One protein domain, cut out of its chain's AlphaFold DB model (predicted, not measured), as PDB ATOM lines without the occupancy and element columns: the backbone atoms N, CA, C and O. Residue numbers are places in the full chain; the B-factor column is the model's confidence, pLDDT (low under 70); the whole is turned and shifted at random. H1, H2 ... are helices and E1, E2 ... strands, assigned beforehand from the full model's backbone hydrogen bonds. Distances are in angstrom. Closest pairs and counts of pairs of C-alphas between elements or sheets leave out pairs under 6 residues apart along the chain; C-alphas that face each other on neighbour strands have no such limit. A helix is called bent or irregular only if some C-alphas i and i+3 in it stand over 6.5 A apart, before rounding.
ATOM      1  N   GLY A  37      82.791 -25.993  33.742       53.16
ATOM      2  CA  GLY A  37      81.819 -25.587  32.721       53.16
ATOM      3  C   GLY A  37      80.707 -26.618  32.502       53.16
ATOM      4  O   GLY A  37      79.576 -26.245  32.203       53.16
ATOM      5  N   LYS A  38      80.997 -27.913  32.700       55.41
ATOM      6  CA  LYS A  38      79.982 -28.983  32.657       55.41
ATOM      7  C   LYS A  38      79.097 -28.975  33.905       55.41
ATOM      8  O   LYS A  38      77.894 -29.176  33.786       55.41
ATOM      9  N   VAL A  39      79.666 -28.676  35.075       57.44
ATOM     10  CA  VAL A  39      78.910 -28.514  36.329       57.44
ATOM     11  C   VAL A  39      78.022 -27.267  36.277       57.44
ATOM     12  O   VAL A  39      76.845 -27.356  36.607       57.44
ATOM     13  N   GLN A  40      78.519 -26.129  35.782       55.78
ATOM     14  CA  GLN A  40      77.686 -24.933  35.580       55.78
ATOM     15  C   GLN A  40      76.564 -25.161  34.562       55.78
ATOM     16  O   GLN A  40      75.440 -24.726  34.800       55.78
ATOM     17  N   ALA A  41      76.835 -25.881  33.470       59.28
ATOM     18  CA  ALA A  41      75.800 -26.255  32.508       59.28
ATOM     19  C   ALA A  41      74.739 -27.187  33.126       59.28
ATOM     20  O   ALA A  41      73.554 -27.008  32.861       59.28
ATOM     21  N   ALA A  42      75.138 -28.131  33.986       58.38
ATOM     22  CA  ALA A  42      74.210 -29.014  34.693       58.38
ATOM     23  C   ALA A  42      73.357 -28.260  35.728       58.38
ATOM     24  O   ALA A  42      72.155 -28.491  35.806       58.38
ATOM     25  N   ILE A  43      73.944 -27.317  36.475       58.84
ATOM     26  CA  ILE A  43      73.209 -26.470  37.430       58.84
ATOM     27  C   ILE A  43      72.221 -25.557  36.692       58.84
ATOM     28  O   ILE A  43      71.087 -25.394  37.133       58.84
ATOM     29  N   ALA A  44      72.629 -24.975  35.561       63.50
ATOM     30  CA  ALA A  44      71.740 -24.163  34.740       63.50
ATOM     31  C   ALA A  44      70.580 -24.999  34.179       63.50
ATOM     32  O   ALA A  44      69.436 -24.573  34.279       63.50
ATOM     33  N   ALA A  45      70.853 -26.205  33.670       61.81
ATOM     34  CA  ALA A  45      69.820 -27.115  33.177       61.81
ATOM     35  C   ALA A  45      68.835 -27.536  34.279       61.81
ATOM     36  O   ALA A  45      67.628 -27.472  34.057       61.81
ATOM     37  N   GLN A  46      69.332 -27.870  35.477       60.16
ATOM     38  CA  GLN A  46      68.486 -28.179  36.633       60.16
ATOM     39  C   GLN A  46      67.583 -27.002  37.007       60.16
ATOM     40  O   GLN A  46      66.399 -27.208  37.241       60.16
ATOM     41  N   ARG A  47      68.100 -25.765  36.998       64.69
ATOM     42  CA  ARG A  47      67.277 -24.574  37.266       64.69
ATOM     43  C   ARG A  47      66.198 -24.358  36.211       64.69
ATOM     44  O   ARG A  47      65.079 -24.013  36.569       64.69
ATOM     45  N   THR A  48      66.508 -24.582  34.936       70.62
ATOM     46  CA  THR A  48      65.522 -24.464  33.853       70.62
ATOM     47  C   THR A  48      64.424 -25.520  33.977       70.62
ATOM     48  O   THR A  48      63.253 -25.237  33.739       70.62
ATOM     49  N   GLU A  49      64.787 -26.744  34.358       67.56
ATOM     50  CA  GLU A  49      63.840 -27.844  34.537       67.56
ATOM     51  C   GLU A  49      62.987 -27.666  35.799       67.56
ATOM     52  O   GLU A  49      61.778 -27.876  35.754       67.56
ATOM     53  N   GLU A  50      63.577 -27.165  36.886       66.12
ATOM     54  CA  GLU A  50      62.864 -26.766  38.102       66.12
ATOM     55  C   GLU A  50      61.890 -25.610  37.827       66.12
ATOM     56  O   GLU A  50      60.744 -25.642  38.275       66.12
ATOM     57  N   GLU A  51      62.292 -24.617  37.030       71.88
ATOM     58  CA  GLU A  51      61.417 -23.517  36.620       71.88
ATOM     59  C   GLU A  51      60.270 -23.994  35.720       71.88
ATOM     60  O   GLU A  51      59.126 -23.573  35.904       71.88
ATOM     61  N   LYS A  52      60.539 -24.928  34.801       68.88
ATOM     62  CA  LYS A  52      59.502 -25.551  33.972       68.88
ATOM     63  C   LYS A  52      58.520 -26.361  34.820       68.88
ATOM     64  O   LYS A  52      57.314 -26.181  34.685       68.88
ATOM     65  N   HIS A  53      59.024 -27.174  35.744       69.38
ATOM     66  CA  HIS A  53      58.202 -27.938  36.682       69.38
ATOM     67  C   HIS A  53      57.347 -27.010  37.561       69.38
ATOM     68  O   HIS A  53      56.162 -27.251  37.783       69.38
ATOM     69  N   ARG A  54      57.914 -25.888  38.009       65.44
ATOM     70  CA  ARG A  54      57.205 -24.852  38.770       65.44
ATOM     71  C   ARG A  54      56.116 -24.172  37.941       65.44
ATOM     72  O   ARG A  54      55.030 -23.912  38.456       65.44
ATOM     73  N   ALA A  55      56.373 -23.899  36.663       69.25
ATOM     74  CA  ALA A  55      55.373 -23.362  35.744       69.25
ATOM     75  C   ALA A  55      54.229 -24.363  35.500       69.25
ATOM     76  O   ALA A  55      53.063 -23.972  35.537       69.25
ATOM     77  N   GLU A  56      54.547 -25.647  35.338       67.94
ATOM     78  CA  GLU A  56      53.566 -26.731  35.198       67.94
ATOM     79  C   GLU A  56      52.707 -26.888  36.464       67.94
ATOM     80  O   GLU A  56      51.483 -26.975  36.371       67.94
ATOM     81  N   LEU A  57      53.312 -26.828  37.654       62.06
ATOM     82  CA  LEU A  57      52.584 -26.841  38.927       62.06
ATOM     83  C   LEU A  57      51.684 -25.609  39.097       62.06
ATOM     84  O   LEU A  57      50.552 -25.739  39.567       62.06
ATOM     85  N   ARG A  58      52.136 -24.414  38.689       64.25
ATOM     86  CA  ARG A  58      51.299 -23.198  38.695       64.25
ATOM     87  C   ARG A  58      50.123 -23.320  37.730       64.25
ATOM     88  O   ARG A  58      49.013 -22.915  38.082       64.25
ATOM     89  N   ALA A  59      50.343 -23.889  36.547       61.31
ATOM     90  CA  ALA A  59      49.281 -24.147  35.581       61.31
ATOM     91  C   ALA A  59      48.264 -25.154  36.146       61.31
ATOM     92  O   ALA A  59      47.071 -24.860  36.187       61.31
ATOM     93  N   ALA A  60      48.729 -26.275  36.706       58.62
ATOM     94  CA  ALA A  60      47.869 -27.275  37.341       58.62
ATOM     95  C   ALA A  60      47.085 -26.721  38.546       58.62
ATOM     96  O   ALA A  60      45.932 -27.099  38.760       58.62
ATOM     97  N   ALA A  61      47.678 -25.812  39.323       59.19
ATOM     98  CA  ALA A  61      47.003 -25.133  40.427       59.19
ATOM     99  C   ALA A  61      45.914 -24.167  39.939       59.19
ATOM    100  O   ALA A  61      44.816 -24.157  40.492       59.19
ATOM    101  N   THR A  62      46.197 -23.416  38.871       59.84
ATOM    102  CA  THR A  62      45.246 -22.486  38.235       59.84
ATOM    103  C   THR A  62      44.064 -23.230  37.613       59.84
ATOM    104  O   THR A  62      42.928 -22.780  37.711       59.84
ATOM    105  N   GLU A  63      44.310 -24.411  37.043       55.28
ATOM    106  CA  GLU A  63      43.270 -25.310  36.529       55.28
ATOM    107  C   GLU A  63      42.513 -26.071  37.635       55.28
ATOM    108  O   GLU A  63      41.655 -26.899  37.331       55.28
ATOM    109  N   GLY A  64      42.841 -25.864  38.918       53.25
ATOM    110  CA  GLY A  64      42.235 -26.602  40.032       53.25
ATOM    111  C   GLY A  64      42.522 -28.113  40.013       53.25
ATOM    112  O   GLY A  64      41.877 -28.875  40.729       53.25
ATOM    113  N   LYS A  65      43.494 -28.562  39.206       51.41
ATOM    114  CA  LYS A  65      43.893 -29.971  39.040       51.41
ATOM    115  C   LYS A  65      44.818 -30.484  40.138       51.41
ATOM    116  O   LYS A  65      45.098 -31.683  40.172       51.41
ATOM    117  N   LEU A  66      45.290 -29.624  41.043       56.50
ATOM    118  CA  LEU A  66      45.946 -30.101  42.257       56.50
ATOM    119  C   LEU A  66      44.945 -30.967  43.026       56.50
ATOM    120  O   LEU A  66      43.890 -30.499  43.441       56.50
ATOM    121  N   SER A  67      45.297 -32.240  43.199       48.72
ATOM    122  CA  SER A  67      44.459 -33.362  43.650       48.72
ATOM    123  C   SER A  67      43.827 -33.223  45.046       48.72
ATOM    124  O   SER A  67      43.245 -34.174  45.562       48.72
ATOM    125  N   SER A  68      43.914 -32.053  45.673       59.72
ATOM    126  CA  SER A  68      43.308 -31.746  46.966       59.72
ATOM    127  C   SER A  68      43.067 -30.238  47.102       59.72
ATOM    128  O   SER A  68      43.907 -29.505  47.613       59.72
ATOM    129  N   ILE A  69      41.910 -29.752  46.651       71.56
ATOM    130  CA  ILE A  69      41.393 -28.443  47.078       71.56
ATOM    131  C   ILE A  69      40.695 -28.646  48.433       71.56
ATOM    132  O   ILE A  69      40.094 -29.695  48.675       71.56
ATOM    133  N   ASN A  70      40.812 -27.684  49.349       82.69
ATOM    134  CA  ASN A  70      40.100 -27.718  50.630       82.69
ATOM    135  C   ASN A  70      38.580 -27.700  50.432       82.69
ATOM    136  O   ASN A  70      38.082 -27.048  49.520       82.69
ATOM    137  N   SER A  71      37.838 -28.382  51.305       82.12
ATOM    138  CA  SER A  71      36.366 -28.394  51.260       82.12
ATOM    139  C   SER A  71      35.736 -27.224  52.020       82.12
ATOM    140  O   SER A  71      34.615 -26.819  51.719       82.12
ATOM    141  N   VAL A  72      36.464 -26.673  52.992       85.94
ATOM    142  CA  VAL A  72      36.030 -25.557  53.839       85.94
ATOM    143  C   VAL A  72      36.948 -24.364  53.615       85.94
ATOM    144  O   VAL A  72      38.174 -24.496  53.705       85.94
ATOM    145  N   CYS A  73      36.365 -23.203  53.322       86.81
ATOM    146  CA  CYS A  73      37.084 -21.957  53.108       86.81
ATOM    147  C   CYS A  73      37.839 -21.552  54.389       86.81
ATOM    148  O   CYS A  73      37.219 -21.396  55.440       86.81
ATOM    149  N   PRO A  74      39.164 -21.323  54.332       87.06
ATOM    150  CA  PRO A  74      39.959 -20.983  55.515       87.06
ATOM    151  C   PRO A  74      39.700 -19.564  56.046       87.06
ATOM    152  O   PRO A  74      40.153 -19.238  57.140       87.06
ATOM    153  N   VAL A  75      39.023 -18.707  55.273       89.25
ATOM    154  CA  VAL A  75      38.715 -17.321  55.659       89.25
ATOM    155  C   VAL A  75      37.369 -17.236  56.370       89.25
ATOM    156  O   VAL A  75      37.271 -16.580  57.401       89.25
ATOM    157  N   THR A  76      36.340 -17.886  55.817       86.88
ATOM    158  CA  THR A  76      34.956 -17.769  56.300       86.88
ATOM    159  C   THR A  76      34.492 -18.972  57.117       86.88
ATOM    160  O   THR A  76      33.532 -18.850  57.867       86.88
ATOM    161  N   GLY A  77      35.153 -20.128  56.997       83.56
ATOM    162  CA  GLY A  77      34.699 -21.384  57.605       83.56
ATOM    163  C   GLY A  77      33.502 -22.027  56.892       83.56
ATOM    164  O   GLY A  77      32.997 -23.048  57.348       83.56
ATOM    165  N   GLU A  78      33.057 -21.454  55.775       86.88
ATOM    166  CA  GLU A  78      31.944 -21.961  54.970       86.88
ATOM    167  C   GLU A  78      32.408 -22.997  53.934       86.88
ATOM    168  O   GLU A  78      33.608 -23.070  53.634       86.88
ATOM    169  N   PRO A  79      31.490 -23.793  53.354       84.81
ATOM    170  CA  PRO A  79      31.809 -24.646  52.215       84.81
ATOM    171  C   PRO A  79      32.437 -23.835  51.077       84.81
ATOM    172  O   PRO A  79      32.010 -22.719  50.787       84.81
ATOM    173  N   VAL A  80      33.462 -24.394  50.436       85.44
ATOM    174  CA  VAL A  80      34.060 -23.786  49.241       85.44
ATOM    175  C   VAL A  80      33.034 -23.739  48.114       85.44
ATOM    176  O   VAL A  80      32.346 -24.728  47.861       85.44
ATOM    177  N   ASP A  81      32.971 -22.605  47.419       82.00
ATOM    178  CA  ASP A  81      32.135 -22.450  46.236       82.00
ATOM    179  C   ASP A  81      32.900 -22.976  45.005       82.00
ATOM    180  O   ASP A  81      33.941 -22.415  44.646       82.00
ATOM    181  N   PRO A  82      32.425 -24.047  44.342       74.06
ATOM    182  CA  PRO A  82      33.082 -24.593  43.158       74.06
ATOM    183  C   PRO A  82      33.000 -23.670  41.931       74.06
ATOM    184  O   PRO A  82      33.736 -23.896  40.970       74.06
ATOM    185  N   ALA A  83      32.124 -22.658  41.930       80.31
ATOM    186  CA  ALA A  83      32.033 -21.678  40.850       80.31
ATOM    187  C   ALA A  83      33.178 -20.651  40.885       80.31
ATOM    188  O   ALA A  83      33.448 -19.998  39.876       80.31
ATOM    189  N   ILE A  84      33.862 -20.512  42.025       79.56
ATOM    190  CA  ILE A  84      34.953 -19.554  42.201       79.56
ATOM    191  C   ILE A  84      36.283 -20.239  41.919       79.56
ATOM    192  O   ILE A  84      36.596 -21.301  42.462       79.56
ATOM    193  N   THR A  85      37.105 -19.608  41.080       80.12
ATOM    194  CA  THR A  85      38.440 -20.126  40.777       80.12
ATOM    195  C   THR A  85      39.292 -20.166  42.053       80.12
ATOM    196  O   THR A  85      39.431 -19.138  42.724       80.12
ATOM    197  N   PRO A  86      39.898 -21.319  42.389       80.31
ATOM    198  CA  PRO A  86      40.774 -21.434  43.546       80.31
ATOM    199  C   PRO A  86      41.920 -20.425  43.493       80.31
ATOM    200  O   PRO A  86      42.490 -20.143  42.438       80.31
ATOM    201  N   VAL A  87      42.301 -19.905  44.656       84.06
ATOM    202  CA  VAL A  87      43.457 -19.022  44.766       84.06
ATOM    203  C   VAL A  87      44.722 -19.871  44.802       84.06
ATOM    204  O   VAL A  87      44.974 -20.585  45.772       84.06
ATOM    205  N   THR A  88      45.526 -19.776  43.748       80.56
ATOM    206  CA  THR A  88      46.874 -20.348  43.713       80.56
ATOM    207  C   THR A  88      47.816 -19.478  44.534       80.56
ATOM    208  O   THR A  88      48.044 -18.315  44.198       80.56
ATOM    209  N   VAL A  89      48.382 -20.044  45.596       79.25
ATOM    210  CA  VAL A  89      49.423 -19.409  46.405       79.25
ATOM    211  C   VAL A  89      50.694 -20.237  46.349       79.25
ATOM    212  O   VAL A  89      50.659 -21.463  46.253       79.25
ATOM    213  N   GLU A  90      51.829 -19.562  46.417       73.50
ATOM    214  CA  GLU A  90      53.130 -20.204  46.453       73.50
ATOM    215  C   GLU A  90      53.786 -19.957  47.806       73.50
ATOM    216  O   GLU A  90      53.965 -18.811  48.214       73.50
ATOM    217  N   ILE A  91      54.133 -21.034  48.506       67.81
ATOM    218  CA  ILE A  91      54.718 -20.976  49.842       67.81
ATOM    219  C   ILE A  91      56.227 -21.166  49.694       67.81
ATOM    220  O   ILE A  91      56.718 -22.288  49.574       67.81
ATOM    221  N   LEU A  92      56.970 -20.058  49.720       63.03
ATOM    222  CA  LEU A  92      58.434 -20.053  49.581       63.03
ATOM    223  C   LEU A  92      59.175 -20.503  50.856       63.03
ATOM    224  O   LEU A  92      60.399 -20.594  50.858       63.03
ATOM    225  N   VAL A  93      58.450 -20.764  51.949       59.06
ATOM    226  CA  VAL A  93      59.026 -21.091  53.268       59.06
ATOM    227  C   VAL A  93      59.542 -22.540  53.342       59.06
ATOM    228  O   VAL A  93      60.272 -22.898  54.263       59.06
ATOM    229  N   VAL A  94      59.200 -23.381  52.363       55.88
ATOM    230  CA  VAL A  94      59.679 -24.763  52.225       55.88
ATOM    231  C   VAL A  94      60.517 -24.902  50.955       55.88
ATOM    232  O   VAL A  94      60.219 -24.276  49.943       55.88
ATOM    233  N   SER A  95      61.593 -25.693  51.019       45.75
ATOM    234  CA  SER A  95      62.396 -26.081  49.853       45.75
ATOM    235  C   SER A  95      62.179 -27.575  49.591       45.75
ATOM    236  O   SER A  95      62.489 -28.377  50.479       45.75
ATOM    237  N   PRO A  96      61.639 -27.969  48.423       54.56
ATOM    238  CA  PRO A  96      61.210 -27.119  47.302       54.56
ATOM    239  C   PRO A  96      59.937 -26.292  47.605       54.56
ATOM    240  O   PRO A  96      59.154 -26.689  48.473       54.56
ATOM    241  N   PRO A  97      59.736 -25.145  46.916       61.12
ATOM    242  CA  PRO A  97      58.558 -24.296  47.091       61.12
ATOM    243  C   PRO A  97      57.281 -25.074  46.782       61.12
ATOM    244  O   PRO A  97      57.183 -25.767  45.770       61.12
ATOM    245  N   ASP A  98      56.301 -24.944  47.670       69.25
ATOM    246  CA  ASP A  98      55.040 -25.674  47.583       69.25
ATOM    247  C   ASP A  98      53.965 -24.777  46.957       69.25
ATOM    248  O   ASP A  98      53.749 -23.644  47.401       69.25
ATOM    249  N   ILE A  99      53.301 -25.270  45.911       73.31
ATOM    250  CA  ILE A  99      52.228 -24.553  45.216       73.31
ATOM    251  C   ILE A  99      50.892 -25.112  45.697       73.31
ATOM    252  O   ILE A  99      50.577 -26.290  45.530       73.31
ATOM    253  N   LEU A 100      50.083 -24.238  46.287       76.62
ATOM    254  CA  LEU A 100      48.833 -24.588  46.937       76.62
ATOM    255  C   LEU A 100      47.659 -23.913  46.226       76.62
ATOM    256  O   LEU A 100      47.554 -22.692  46.215       76.62
ATOM    257  N   ALA A 101      46.730 -24.702  45.692       81.25
ATOM    258  CA  ALA A 101      45.397 -24.209  45.351       81.25
ATOM    259  C   ALA A 101      44.527 -24.165  46.621       81.25
ATOM    260  O   ALA A 101      44.397 -25.186  47.312       81.25
ATOM    261  N   ILE A 102      43.961 -22.993  46.923       85.25
ATOM    262  CA  ILE A 102      43.057 -22.741  48.053       85.25
ATOM    263  C   ILE A 102      41.660 -22.422  47.517       85.25
ATOM    264  O   ILE A 102      41.447 -21.399  46.870       85.25
ATOM    265  N   GLY A 103      40.697 -23.283  47.817       85.38
ATOM    266  CA  GLY A 103      39.281 -23.048  47.574       85.38
ATOM    267  C   GLY A 103      38.712 -22.002  48.534       85.38
ATOM    268  O   GLY A 103      39.058 -21.966  49.722       85.38
ATOM    269  N   VAL A 104      37.827 -21.156  48.020       88.12
ATOM    270  CA  VAL A 104      37.216 -20.036  48.745       88.12
ATOM    271  C   VAL A 104      35.700 -20.029  48.557       88.12
ATOM    272  O   VAL A 104      35.196 -20.558  47.575       88.12
ATOM    273  N   ALA A 105      34.971 -19.464  49.520       87.69
ATOM    274  CA  ALA A 105      33.507 -19.401  49.488       87.69
ATOM    275  C   ALA A 105      32.966 -18.157  48.757       87.69
ATOM    276  O   ALA A 105      31.820 -18.140  48.333       87.69
ATOM    277  N   ASN A 106      33.765 -17.089  48.638       89.62
ATOM    278  CA  ASN A 106      33.379 -15.841  47.976       89.62
ATOM    279  C   ASN A 106      34.612 -15.049  47.490       89.62
ATOM    280  O   ASN A 106      35.747 -15.314  47.895       89.62
ATOM    281  N   GLU A 107      34.391 -14.040  46.640       86.38
ATOM    282  CA  GLU A 107      35.459 -13.179  46.096       86.38
ATOM    283  C   GLU A 107      36.191 -12.361  47.175       86.38
ATOM    284  O   GLU A 107      37.393 -12.111  47.070       86.38
ATOM    285  N   ALA A 108      35.505 -11.984  48.258       88.94
ATOM    286  CA  ALA A 108      36.138 -11.284  49.379       88.94
ATOM    287  C   ALA A 108      37.164 -12.181  50.094       88.94
ATOM    288  O   ALA A 108      38.269 -11.744  50.420       88.94
ATOM    289  N   ALA A 109      36.837 -13.463  50.271       87.25
ATOM    290  CA  ALA A 109      37.755 -14.472  50.774       87.25
ATOM    291  C   ALA A 109      38.902 -14.718  49.787       87.25
ATOM    292  O   ALA A 109      40.048 -14.832  50.219       87.25
ATOM    293  N   ALA A 110      38.633 -14.717  48.476       85.69
ATOM    294  CA  ALA A 110      39.683 -14.794  47.460       85.69
ATOM    295  C   ALA A 110      40.698 -13.648  47.611       85.69
ATOM    296  O   ALA A 110      41.909 -13.878  47.638       85.69
ATOM    297  N   ALA A 111      40.215 -12.414  47.775       87.75
ATOM    298  CA  ALA A 111      41.056 -11.242  47.995       87.75
ATOM    299  C   ALA A 111      41.856 -11.325  49.310       87.75
ATOM    300  O   ALA A 111      43.046 -10.997  49.328       87.75
ATOM    301  N   ALA A 112      41.244 -11.814  50.392       88.12
ATOM    302  CA  ALA A 112      41.923 -12.006  51.674       88.12
ATOM    303  C   ALA A 112      43.053 -13.046  51.582       88.12
ATOM    304  O   ALA A 112      44.150 -12.802  52.086       88.12
ATOM    305  N   VAL A 113      42.821 -14.166  50.885       86.81
ATOM    306  CA  VAL A 113      43.846 -15.196  50.649       86.81
ATOM    307  C   VAL A 113      44.988 -14.656  49.791       86.81
ATOM    308  O   VAL A 113      46.146 -14.889  50.123       86.81
ATOM    309  N   ARG A 114      44.691 -13.888  48.732       85.25
ATOM    310  CA  ARG A 114      45.723 -13.236  47.901       85.25
ATOM    311  C   ARG A 114      46.567 -12.236  48.698       85.25
ATOM    312  O   ARG A 114      47.759 -12.116  48.444       85.25
ATOM    313  N   SER A 115      45.953 -11.536  49.653       87.06
ATOM    314  CA  SER A 115      46.627 -10.520  50.473       87.06
ATOM    315  C   SER A 115      47.474 -11.127  51.596       87.06
ATOM    316  O   SER A 115      48.516 -10.577  51.941       87.06
ATOM    317  N   PHE A 116      47.043 -12.258  52.168       87.12
ATOM    318  CA  PHE A 116      47.709 -12.908  53.302       87.12
ATOM    319  C   PHE A 116      47.810 -14.434  53.120       87.12
ATOM    320  O   PHE A 116      47.237 -15.193  53.910       87.12
ATOM    321  N   PRO A 117      48.544 -14.915  52.103       82.50
ATOM    322  CA  PRO A 117      48.587 -16.335  51.758       82.50
ATOM    323  C   PRO A 117      49.113 -17.212  52.903       82.50
ATOM    324  O   PRO A 117      48.505 -18.235  53.217       82.50
ATOM    325  N   ASP A 118      50.168 -16.783  53.603       82.56
ATOM    326  CA  ASP A 118      50.788 -17.549  54.697       82.56
ATOM    327  C   ASP A 118      49.866 -17.742  55.907       82.56
ATOM    328  O   ASP A 118      49.983 -18.725  56.639       82.56
ATOM    329  N   ARG A 119      48.911 -16.827  56.111       85.56
ATOM    330  CA  ARG A 119      47.934 -16.914  57.204       85.56
ATOM    331  C   ARG A 119      46.906 -18.016  56.955       85.56
ATOM    332  O   ARG A 119      46.486 -18.684  57.896       85.56
ATOM    333  N   TYR A 120      46.487 -18.186  55.703       85.25
ATOM    334  CA  TYR A 120      45.373 -19.063  55.337       85.25
ATOM    335  C   TYR A 120      45.820 -20.403  54.747       85.25
ATOM    336  O   TYR A 120      45.062 -21.372  54.802       85.25
ATOM    337  N   ALA A 121      47.051 -20.500  54.245       82.31
ATOM    338  CA  ALA A 121      47.610 -21.735  53.710       82.31
ATOM    339  C   ALA A 121      47.625 -22.916  54.709       82.31
ATOM    340  O   ALA A 121      47.263 -24.020  54.295       82.31
ATOM    341  N   PRO A 122      47.965 -22.750  56.007       82.69
ATOM    342  CA  PRO A 122      47.923 -23.854  56.969       82.69
ATOM    343  C   PRO A 122      46.507 -24.398  57.179       82.69
ATOM    344  O   PRO A 122      46.302 -25.609  57.149       82.69
ATOM    345  N   ALA A 123      45.520 -23.508  57.324       82.69
ATOM    346  CA  ALA A 123      44.118 -23.885  57.475       82.69
ATOM    347  C   ALA A 123      43.576 -24.549  56.200       82.69
ATOM    348  O   ALA A 123      42.893 -25.565  56.275       82.69
ATOM    349  N   ALA A 124      43.948 -24.044  55.019       80.81
ATOM    350  CA  ALA A 124      43.614 -24.690  53.755       80.81
ATOM    351  C   ALA A 124      44.216 -26.100  53.666       80.81
ATOM    352  O   ALA A 124      43.515 -27.026  53.281       80.81
ATOM    353  N   LYS A 125      45.479 -26.292  54.074       79.81
ATOM    354  CA  LYS A 125      46.124 -27.616  54.128       79.81
ATOM    355  C   LYS A 125      45.430 -28.568  55.103       79.81
ATOM    356  O   LYS A 125      45.260 -29.732  54.767       79.81
ATOM    357  N   GLN A 126      45.011 -28.091  56.272       78.81
ATOM    358  CA  GLN A 126      44.272 -28.897  57.254       78.81
ATOM    359  C   GLN A 126      42.867 -29.268  56.765       78.81
ATOM    360  O   GLN A 126      42.419 -30.391  56.966       78.81
ATOM    361  N   ASN A 127      42.202 -28.344  56.070       76.25
ATOM    362  CA  ASN A 127      40.876 -28.541  55.484       76.25
ATOM    363  C   ASN A 127      40.918 -29.255  54.126       76.25
ATOM    364  O   ASN A 127      39.872 -29.430  53.491       76.25
ATOM    365  N   ARG A 128      42.102 -29.658  53.644       73.69
ATOM    366  CA  ARG A 128      42.187 -30.601  52.533       73.69
ATOM    367  C   ARG A 128      41.612 -31.903  53.038       73.69
ATOM    368  O   ARG A 128      42.220 -32.593  53.851       73.69
TER     369      ARG A 128
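What this domain is: This is residues 37 to 128 of the 138 residues of an uncharacterized protein of Planctomycetes bacterium (UniProt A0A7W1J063). A long helix, H1, sticks out with residues 37 to 49 from a small body built round a two-stranded hairpin, E1 and E2. The last part of H1 packs on one side of this hairpin and H3 on the other, with H2 beside E1; the long link 63 to 86 loops past the hairpin's end. The printed part has 92 residues, with named elements in the order H1, E1, E2, H2, H3, an antiparallel sheet and the class mostly helix. The whole is loose, a rod of 54 by 22 by 20 A with a radius of gyration of the C-alphas of 15.4 A.

How they stand to each other: H1, residues 37 to 62, comes closest to E2, residues 98 to 102, at the C-alphas of Ala 61 and Ala 101, 5.3 A apart. E1, residues 87 to 91, forms a hairpin with E2, antiparallel at 154 degrees; N 89 and O 100 are within hydrogen-bond range at 2.8 A. H2, residues 107 to 115, comes closest to E1 at the C-alphas of Val 87 and Ala 110, 6.3 A. H3, residues 117 to 126, comes closest to E2 at the C-alphas of Ile 102 and Ala 124, 6.1 A. H2 and H3 are close but not clearly touching, at a steep tilt of 67 degrees. H1 is apart from both. Every O i to N i+4 pair is within hydrogen-bond range in H1 and H2, and 4 of 6 in H3.

Where its parts are: H1 starts at C-alpha 37 (81.819, -25.587, 32.721) and is 37.1 A long. E1 measures 12.5 A, E2 12.3 A, H2 12.3 A. H3, 14.4 A, ends at C-alpha 126 (44.272, -28.897, 57.254); it is irregular, only just: C-alphas 119 and 122 are 6.9 A apart.

The domain as a whole: The C-alphas farthest apart, of Gly 37 and Glu 78, are 54.7 A apart. The printed part has no cut, and the link H1 to E1 is long. Mean pLDDT of the printed part is 73.4; residues 37 to 47, 49 to 50, 52 to 68 and 91 to 98 are under 70.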